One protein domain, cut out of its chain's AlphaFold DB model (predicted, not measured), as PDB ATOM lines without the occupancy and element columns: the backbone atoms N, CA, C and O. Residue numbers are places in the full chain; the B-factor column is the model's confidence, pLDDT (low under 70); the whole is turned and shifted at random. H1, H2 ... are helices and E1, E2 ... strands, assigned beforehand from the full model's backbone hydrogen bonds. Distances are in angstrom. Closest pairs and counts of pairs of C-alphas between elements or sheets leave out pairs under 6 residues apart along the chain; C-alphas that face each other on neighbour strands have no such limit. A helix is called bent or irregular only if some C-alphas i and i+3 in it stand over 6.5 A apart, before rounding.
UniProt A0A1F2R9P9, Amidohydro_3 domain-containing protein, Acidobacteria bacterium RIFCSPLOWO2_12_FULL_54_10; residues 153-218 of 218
ATOM      1  N   GLU A 153     211.449 289.120 179.290       97.69
ATOM      2  CA  GLU A 153     212.283 290.251 179.701       97.69
ATOM      3  C   GLU A 153     213.078 289.890 180.969       97.69
ATOM      4  O   GLU A 153     212.571 289.142 181.814       97.69
ATOM      5  N   PRO A 154     214.299 290.429 181.157       97.56
ATOM      6  CA  PRO A 154     215.034 290.266 182.407       97.56
ATOM      7  C   PRO A 154     214.198 290.677 183.628       97.56
ATOM      8  O   PRO A 154     213.592 291.746 183.646       97.56
ATOM      9  N   GLY A 155     214.183 289.828 184.659       96.94
ATOM     10  CA  GLY A 155     213.418 290.043 185.894       96.94
ATOM     11  C   GLY A 155     212.040 289.368 185.929       96.94
ATOM     12  O   GLY A 155     211.471 289.243 187.013       96.94
ATOM     13  N   LYS A 156     211.529 288.877 184.792       98.38
ATOM     14  CA  LYS A 156     210.301 288.068 184.720       98.38
ATOM     15  C   LYS A 156     210.601 286.572 184.793       98.38
ATOM     16  O   LYS A 156     211.746 286.140 184.645       98.38
ATOM     17  N   TRP A 157     209.573 285.769 185.048       98.31
ATOM     18  CA  TRP A 157     209.688 284.315 185.021       98.31
ATOM     19  C   TRP A 157     210.023 283.824 183.614       98.31
ATOM     20  O   TRP A 157     209.502 284.328 182.619       98.31
ATOM     21  N   ALA A 158     210.872 282.799 183.544       98.06
ATOM     22  CA  ALA A 158     211.153 282.074 182.311       98.06
ATOM     23  C   ALA A 158     209.994 281.113 181.990       98.06
ATOM     24  O   ALA A 158     210.146 279.892 182.055       98.06
ATOM     25  N   ASP A 159     208.837 281.700 181.685       98.06
ATOM     26  CA  ASP A 159     207.621 281.025 181.239       98.06
ATOM     27  C   ASP A 159     207.510 281.172 179.721       98.06
ATOM     28  O   ASP A 159     207.200 282.253 179.213       98.06
ATOM     29  N   PHE A 160     207.776 280.101 178.974       97.75
ATOM     30  CA  PHE A 160     207.631 280.112 177.518       97.75
ATOM     31  C   PHE A 160     207.284 278.751 176.942       97.75
ATOM     32  O   PHE A 160     207.525 277.702 177.540       97.75
ATOM     33  N   ALA A 161     206.763 278.797 175.721       97.00
ATOM     34  CA  ALA A 161     206.571 277.642 174.870       97.00
ATOM     35  C   ALA A 161     207.471 277.748 173.633       97.00
ATOM     36  O   ALA A 161     207.607 278.824 173.051       97.00
ATOM     37  N   VAL A 162     208.054 276.625 173.215       97.12
ATOM     38  CA  VAL A 162     208.682 276.476 171.896       97.12
ATOM     39  C   VAL A 162     207.677 275.799 170.980       97.12
ATOM     40  O   VAL A 162     207.121 274.757 171.333       97.12
ATOM     41  N   LEU A 163     207.426 276.403 169.822       97.19
ATOM     42  CA  LEU A 163     206.433 275.935 168.857       97.19
ATOM     43  C   LEU A 163     207.097 275.184 167.704       97.19
ATOM     44  O   LEU A 163     208.259 275.426 167.388       97.19
ATOM     45  N   ASP A 164     206.349 274.287 167.066       96.62
ATOM     46  CA  ASP A 164     206.815 273.525 165.903       96.62
ATOM     47  C   ASP A 164     206.997 274.380 164.643       96.62
ATOM     48  O   ASP A 164     207.765 274.017 163.754       96.62
ATOM     49  N   ARG A 165     206.288 275.507 164.562       97.19
ATOM     50  CA  ARG A 165     206.321 276.466 163.455       97.19
ATOM     51  C   ARG A 165     206.207 277.898 163.979       97.19
ATOM     52  O   ARG A 165     205.726 278.136 165.086       97.19
ATOM     53  N   ASP A 166     206.608 278.856 163.152       97.75
ATOM     54  CA  ASP A 166     206.523 280.279 163.474       97.75
ATOM     55  C   ASP A 166     205.083 280.810 163.346       97.75
ATOM     56  O   ASP A 166     204.548 281.010 162.252       97.75
ATOM     57  N   TYR A 167     204.464 281.085 164.497       97.75
ATOM     58  CA  TYR A 167     203.124 281.665 164.607       97.75
ATOM     59  C   TYR A 167     202.955 282.978 163.825       97.75
ATOM     60  O   TYR A 167     201.844 283.286 163.395       97.75
ATOM     61  N   LEU A 168     204.013 283.766 163.619       97.00
ATOM     62  CA  LEU A 168     203.907 285.053 162.931       97.00
ATOM     63  C   LEU A 168     203.843 284.919 161.405       97.00
ATOM     64  O   LEU A 168     203.404 285.865 160.752       97.00
ATOM     65  N   THR A 169     204.224 283.769 160.840       97.25
ATOM     66  CA  THR A 169     204.402 283.610 159.385       97.25
ATOM     67  C   THR A 169     203.593 282.475 158.752       97.25
ATOM     68  O   THR A 169     203.294 282.558 157.561       97.25
ATOM     69  N   ILE A 170     203.177 281.445 159.503       97.94
ATOM     70  CA  ILE A 170     202.311 280.372 158.965       97.94
ATOM     71  C   ILE A 170     200.960 280.903 158.453       97.94
ATOM     72  O   ILE A 170     200.509 281.929 158.950       97.94
ATOM     73  N   PRO A 171     200.234 280.214 157.553       97.06
ATOM     74  CA  PRO A 171     198.856 280.569 157.184       97.06
ATOM     75  C   PRO A 171     197.894 280.639 158.386       97.06
ATOM     76  O   PRO A 171     198.092 279.956 159.386       97.06
ATOM     77  N   GLU A 172     196.846 281.474 158.326       95.12
ATOM     78  CA  GLU A 172     195.903 281.636 159.461       95.12
ATOM     79  C   GLU A 172     195.135 280.346 159.760       95.12
ATOM     80  O   GLU A 172     194.876 280.035 160.919       95.12
ATOM     81  N   SER A 173     194.842 279.566 158.717       93.44
ATOM     82  CA  SER A 173     194.235 278.234 158.813       93.44
ATOM     83  C   SER A 173     195.076 277.235 159.604       93.44
ATOM     84  O   SER A 173     194.548 276.240 160.091       93.44
ATOM     85  N   ASP A 174     196.377 277.487 159.739       96.31
ATOM     86  CA  ASP A 174     197.310 276.544 160.348       96.31
ATOM     87  C   ASP A 174     197.591 276.873 161.815       96.31
ATOM     88  O   ASP A 174     198.175 276.044 162.514       96.31
ATOM     89  N   ILE A 175     197.151 278.044 162.301       97.44
ATOM     90  CA  ILE A 175     197.361 278.484 163.687       97.44
ATOM     91  C   ILE A 175     196.794 277.457 164.666       97.44
ATOM     92  O   ILE A 175     197.501 277.038 165.576       97.44
ATOM     93  N   GLU A 176     195.557 276.997 164.464       95.19
ATOM     94  CA  GLU A 176     194.900 276.026 165.357       95.19
ATOM     95  C   GLU A 176     195.634 274.676 165.444       95.19
ATOM     96  O   GLU A 176     195.494 273.949 166.428       95.19
ATOM     97  N   ASN A 177     196.472 274.383 164.444       95.38
ATOM     98  CA  ASN A 177     197.256 273.162 164.333       95.38
ATOM     99  C   ASN A 177     198.673 273.289 164.911       95.38
ATOM    100  O   ASN A 177     199.448 272.337 164.785       95.38
ATOM    101  N   LEU A 178     199.039 274.436 165.495       96.19
ATOM    102  CA  LEU A 178     200.330 274.625 166.158       96.19
ATOM    103  C   LEU A 178     200.519 273.632 167.303       96.19
ATOM    104  O   LEU A 178     199.587 273.284 168.035       96.19
ATOM    105  N   ARG A 179     201.763 273.187 167.468       93.50
ATOM    106  CA  ARG A 179     202.147 272.206 168.481       93.50
ATOM    107  C   ARG A 179     203.222 272.790 169.374       93.50
ATOM    108  O   ARG A 179     204.169 273.412 168.902       93.50
ATOM    109  N   VAL A 180     203.089 272.539 170.671       94.75
ATOM    110  CA  VAL A 180     204.107 272.902 171.655       94.75
ATOM    111  C   VAL A 180     205.135 271.776 171.739       94.75
ATOM    112  O   VAL A 180     204.817 270.663 172.164       94.75
ATOM    113  N   LEU A 181     206.366 272.069 171.326       95.94
ATOM    114  CA  LEU A 181     207.504 271.157 171.430       95.94
ATOM    115  C   LEU A 181     208.084 271.139 172.846       95.94
ATOM    116  O   LEU A 181     208.522 270.095 173.325       95.94
ATOM    117  N   MET A 182     208.061 272.287 173.521       96.69
ATOM    118  CA  MET A 182     208.580 272.447 174.873       96.69
ATOM    119  C   MET A 182     207.789 273.509 175.630       96.69
ATOM    120  O   MET A 182     207.460 274.540 175.054       96.69
ATOM    121  N   THR A 183     207.552 273.282 176.920       96.81
ATOM    122  CA  THR A 183     207.071 274.302 177.858       96.81
ATOM    123  C   THR A 183     208.068 274.426 178.998       96.81
ATOM    124  O   THR A 183     208.376 273.441 179.678       96.81
ATOM    125  N   MET A 184     208.547 275.643 179.227       97.56
ATOM    126  CA  MET A 184     209.272 276.019 180.431       97.56
ATOM    127  C   MET A 184     208.344 276.828 181.336       97.56
ATOM    128  O   MET A 184     207.656 277.724 180.856       97.56
ATOM    129  N   ALA A 185     208.320 276.495 182.625       96.69
ATOM    130  CA  ALA A 185     207.587 277.224 183.654       96.69
ATOM    131  C   ALA A 185     208.525 277.505 184.835       96.69
ATOM    132  O   ALA A 185     209.123 276.585 185.402       96.69
ATOM    133  N   GLY A 186     208.707 278.775 185.182       95.88
ATOM    134  CA  GLY A 186     209.591 279.243 186.241       95.88
ATOM    135  C   GLY A 186     211.041 278.795 186.053       95.88
ATOM    136  O   GLY A 186     211.714 278.490 187.035       95.88
ATOM    137  N   GLY A 187     211.511 278.671 184.806       96.19
ATOM    138  CA  GLY A 187     212.857 278.166 184.505       96.19
ATOM    139  C   GLY A 187     212.996 276.638 184.496       96.19
ATOM    140  O   GLY A 187     214.096 276.129 184.299       96.19
ATOM    141  N   LYS A 188     211.908 275.885 184.702       96.25
ATOM    142  CA  LYS A 188     211.911 274.414 184.683       96.25
ATOM    143  C   LYS A 188     211.206 273.889 183.443       96.25
ATOM    144  O   LYS A 188     210.095 274.308 183.136       96.25
ATOM    145  N   VAL A 189     211.828 272.939 182.754       96.94
ATOM    146  CA  VAL A 189     211.194 272.230 181.636       96.94
ATOM    147  C   VAL A 189     210.117 271.300 182.194       96.94
ATOM    148  O   VAL A 189     210.435 270.325 182.870       96.94
ATOM    149  N   VAL A 190     208.849 271.615 181.936       95.88
ATOM    150  CA  VAL A 190     207.693 270.823 182.406       95.88
ATOM    151  C   VAL A 190     207.072 269.978 181.298       95.88
ATOM    152  O   VAL A 190     206.361 269.019 181.583       95.88
ATOM    153  N   HIS A 191     207.358 270.319 180.044       95.00
ATOM    154  CA  HIS A 191     206.979 269.564 178.854       95.00
ATOM    155  C   HIS A 191     208.120 269.637 177.846       95.00
ATOM    156  O   HIS A 191     208.638 270.726 177.599       95.00
ATOM    157  N   LEU A 192     208.510 268.503 177.274       95.44
ATOM    158  CA  LEU A 192     209.486 268.417 176.191       95.44
ATOM    159  C   LEU A 192     209.237 267.141 175.390       95.44
ATOM    160  O   LEU A 192     209.341 266.037 175.934       95.44
ATOM    161  N   VAL A 193     208.924 267.294 174.102       94.50
ATOM    162  CA  VAL A 193     208.620 266.160 173.222       94.50
ATOM    163  C   VAL A 193     209.877 265.335 172.898       94.50
ATOM    164  O   VAL A 193     210.965 265.905 172.762       94.50
ATOM    165  N   PRO A 194     209.763 264.008 172.679       92.94
ATOM    166  CA  PRO A 194     210.933 263.150 172.483       92.94
ATOM    167  C   PRO A 194     211.798 263.491 171.270       92.94
ATOM    168  O   PRO A 194     213.003 263.261 171.298       92.94
ATOM    169  N   SER A 195     211.201 264.003 170.191       91.12
ATOM    170  CA  SER A 195     211.944 264.403 168.990       91.12
ATOM    171  C   SER A 195     212.908 265.549 169.281       91.12
ATOM    172  O   SER A 195     214.096 265.412 169.009       91.12
ATOM    173  N   MET A 196     212.411 266.622 169.898       93.62
ATOM    174  CA  MET A 196     213.222 267.780 170.269       93.62
ATOM    175  C   MET A 196     214.224 267.423 171.369       93.62
ATOM    176  O   MET A 196     215.376 267.825 171.285       93.62
ATOM    177  N   ALA A 197     213.826 266.614 172.360       94.88
ATOM    178  CA  ALA A 197     214.726 266.145 173.415       94.88
ATOM    179  C   ALA A 197     215.987 265.472 172.846       94.88
ATOM    180  O   ALA A 197     217.098 265.803 173.254       94.88
ATOM    181  N   ARG A 198     215.819 264.579 171.858       94.62
ATOM    182  CA  ARG A 198     216.942 263.926 171.166       94.62
ATOM    183  C   ARG A 198     217.824 264.918 170.417       94.62
ATOM    184  O   ARG A 198     219.039 264.774 170.458       94.62
ATOM    185  N   GLU A 199     217.222 265.893 169.746       94.44
ATOM    186  CA  GLU A 199     217.943 266.919 168.985       94.44
ATOM    187  C   GLU A 199     218.836 267.782 169.887       94.44
ATOM    188  O   GLU A 199     219.984 268.046 169.542       94.44
ATOM    189  N   ILE A 200     218.340 268.162 171.069       95.25
ATOM    190  CA  ILE A 200     219.051 269.052 172.001       95.25
ATOM    191  C   ILE A 200     219.821 268.307 173.106       95.25
ATOM    192  O   ILE A 200     220.326 268.936 174.034       95.25
ATOM    193  N   GLY A 201     219.908 266.973 173.039       95.50
ATOM    194  CA  GLY A 201     220.655 266.156 174.005       95.50
ATOM    195  C   GLY A 201     220.066 266.140 175.425       95.50
ATOM    196  O   GLY A 201     220.807 266.002 176.397       95.50
ATOM    197  N   MET A 202     218.747 266.283 175.559       95.06
ATOM    198  CA  MET A 202     218.023 266.281 176.836       95.06
ATOM    199  C   MET A 202     217.118 265.052 176.978       95.06
ATOM    200  O   MET A 202     216.820 264.351 176.011       95.06
ATOM    201  N   GLN A 203     216.648 264.789 178.199       93.94
ATOM    202  CA  GLN A 203     215.598 263.796 178.435       93.94
ATOM    203  C   GLN A 203     214.211 264.416 178.199       93.94
ATOM    204  O   GLN A 203     214.001 265.564 178.596       93.94
ATOM    205  N   PRO A 204     213.259 263.685 177.587       93.75
ATOM    206  CA  PRO A 204     211.873 264.139 177.478       93.75
ATOM    207  C   PRO A 204     211.264 264.417 178.859       93.75
ATOM    208  O   PRO A 204     211.641 263.792 179.851       93.75
ATOM    209  N   ALA A 205     210.298 265.333 178.925       92.56
ATOM    210  CA  ALA A 205     209.643 265.729 180.173       92.56
ATOM    211  C   ALA A 205     208.133 265.918 179.979       92.56
ATOM    212  O   ALA A 205     207.687 266.268 178.887       92.56
ATOM    213  N   GLY A 206     207.354 265.717 181.046       87.12
ATOM    214  CA  GLY A 206     205.909 265.970 181.056       87.12
ATOM    215  C   GLY A 206     205.062 264.917 180.343       87.12
ATOM    216  O   GLY A 206     205.511 263.801 180.073       87.12
ATOM    217  N   ALA A 207     203.808 265.277 180.056       76.62
ATOM    218  CA  ALA A 207     202.880 264.424 179.323       76.62
ATOM    219  C   ALA A 207     203.379 264.211 177.887       76.62
ATOM    220  O   ALA A 207     203.485 265.145 177.092       76.62
ATOM    221  N   GLN A 208     203.688 262.963 177.550       68.44
ATOM    222  CA  GLN A 208     204.232 262.625 176.243       68.44
ATOM    223  C   GLN A 208     203.097 262.547 175.218       68.44
ATOM    224  O   GLN A 208     202.364 261.562 175.145       68.44
ATOM    225  N   VAL A 209     202.952 263.596 174.411       57.19
ATOM    226  CA  VAL A 209     202.167 263.538 173.174       57.19
ATOM    227  C   VAL A 209     203.070 263.020 172.064       57.19
ATOM    228  O   VAL A 209     203.927 263.741 171.551       57.19
ATOM    229  N   THR A 210     202.891 261.757 171.680       50.81
ATOM    230  CA  THR A 210     203.535 261.223 170.479       50.81
ATOM    231  C   THR A 210     202.850 261.858 169.272       50.81
ATOM    232  O   THR A 210     201.720 261.520 168.923       50.81
ATOM    233  N   LEU A 211     203.513 262.833 168.648       46.84
ATOM    234  CA  LEU A 211     203.034 263.476 167.428       46.84
ATOM    235  C   LEU A 211     202.999 262.441 166.291       46.84
ATOM    236  O   LEU A 211     203.998 262.234 165.613       46.84
ATOM    237  N   GLY A 212     201.849 261.785 166.099       43.72
ATOM    238  CA  GLY A 212     201.578 260.919 164.947       43.72
ATOM    239  C   GLY A 212     201.229 259.455 165.228       43.72
ATOM    240  O   GLY A 212     200.909 258.765 164.270       43.72
ATOM    241  N   PHE A 213     201.221 258.976 166.478       34.31
ATOM    242  CA  PHE A 213     200.770 257.611 166.802       34.31
ATOM    243  C   PHE A 213     200.100 257.532 168.177       34.31
ATOM    244  O   PHE A 213     200.248 258.438 168.997       34.31
ATOM    245  N   THR A 214     199.337 256.453 168.387       33.62
ATOM    246  CA  THR A 214     198.563 256.157 169.600       33.62
ATOM    247  C   THR A 214     199.402 256.385 170.865       33.62
ATOM    248  O   THR A 214     200.575 255.999 170.870       33.62
ATOM    249  N   PRO A 215     198.840 257.006 171.922       42.69
ATOM    250  CA  PRO A 215     199.563 257.268 173.163       42.69
ATOM    251  C   PRO A 215     200.236 256.006 173.700       42.69
ATOM    252  O   PRO A 215     199.655 254.922 173.626       42.69
ATOM    253  N   ALA A 216     201.435 256.156 174.269       35.66
ATOM    254  CA  ALA A 216     202.030 255.094 175.065       35.66
ATOM    255  C   ALA A 216     201.056 254.749 176.201       35.66
ATOM    256  O   ALA A 216     200.731 255.602 177.031       35.66
ATOM    257  N   GLN A 217     200.549 253.520 176.183       32.31
ATOM    258  CA  GLN A 217     199.856 252.939 177.321       32.31
ATOM    259  C   GLN A 217     200.920 252.690 178.389       32.31
ATOM    260  O   GLN A 217     201.928 252.037 178.114       32.31
ATOM    261  N   TRP A 218     200.732 253.312 179.548       49.06
ATOM    262  CA  TRP A 218     201.459 252.980 180.768       49.06
ATOM    263  C   TRP A 218     201.104 251.565 181.224       49.06
ATOM    264  O   TRP A 218     199.947 251.141 180.992       49.06
TER     265      TRP A 218
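This is residues 153 to 218 of the 218 residues of the protein "Amidohydro_3 domain-containing protein" of Acidobacteria bacterium RIFCSPLOWO2_12_FULL_54_10 (UniProt A0A1F2R9P9). A narrow sheet of three antiparallel strands, E1, E2 and E3, makes the middle, and the chain between E1 and E2 loops far away from it, with the small helix H1 in the distant part of that loop. A second small helix, H2, only grazes the sheet with its residues 194 to 197, and the last stretch, residues 200 to 218, trails on with no named element. The printed part has 66 residues, with two named helices and three named strands that follow each other along the chain as E1, H1, E2, E3, H2; the sheet's order is E1, E2, E3. The class is mixed, helices and strands, with only 27 residues in named elements, under half of the printed part. The whole is loose, with a radius of gyration of the C-alphas of 13.5 A and spans of 40 by 31 by 19 A.

Begin at E1, residues 160 to 163, an edge strand. Its neighbour is E2, residues 180 to 185, antiparallel to it at 173 degrees between directions; look for N 162 and O 182 at 2.8 A, within hydrogen-bond range. On the way from E1 to E2 you pass H1, residues 172 to 177, which is not on the sheet. Past E2 comes E3, residues 188 to 192, the other edge strand, which forms a hairpin with E2. They are antiparallel at 164 degrees, with N 183 and O 191 at 2.9 A, within hydrogen-bond range. H1 and E3 are apart. Next find H2, residues 194 to 199, which only grazes the sheet; its closest C-alphas to E2 are those of Met 196 and Leu 181, 6.7 A apart. H1 and H2 are apart. In H2 every O i to N i+4 pair is within hydrogen-bond range; in H1 it is 0 of 2, while 2 of its 3 O i to N i+3 pairs are within range.

Find C-alpha 160 at (207.631, 280.112, 177.518), where E1 begins; it runs 9.7 A to C-alpha 163. H1 measures 9.9 A and is irregular, but only just: C-alphas 173 and 176 are 6.9 A apart. E2 starts at C-alpha 180, at (204.107, 272.902, 171.655), and is 13.2 A long. E3 covers 10.7 A, and H2 runs 8.7 A to C-alpha 199 at (217.943, 266.919, 168.985).

The two C-alphas farthest apart are those of Pro 154 and Gln 217, at 40.6 A. The printed part has no cut and ends at Trp 218, the chain's last residue. The links H1 to E2, E2 to E3 and E3 to H2 are tight, and E1 to H1 is short. The mean pLDDT of the printed part is 87.1; residues 208 to 218 are under 70.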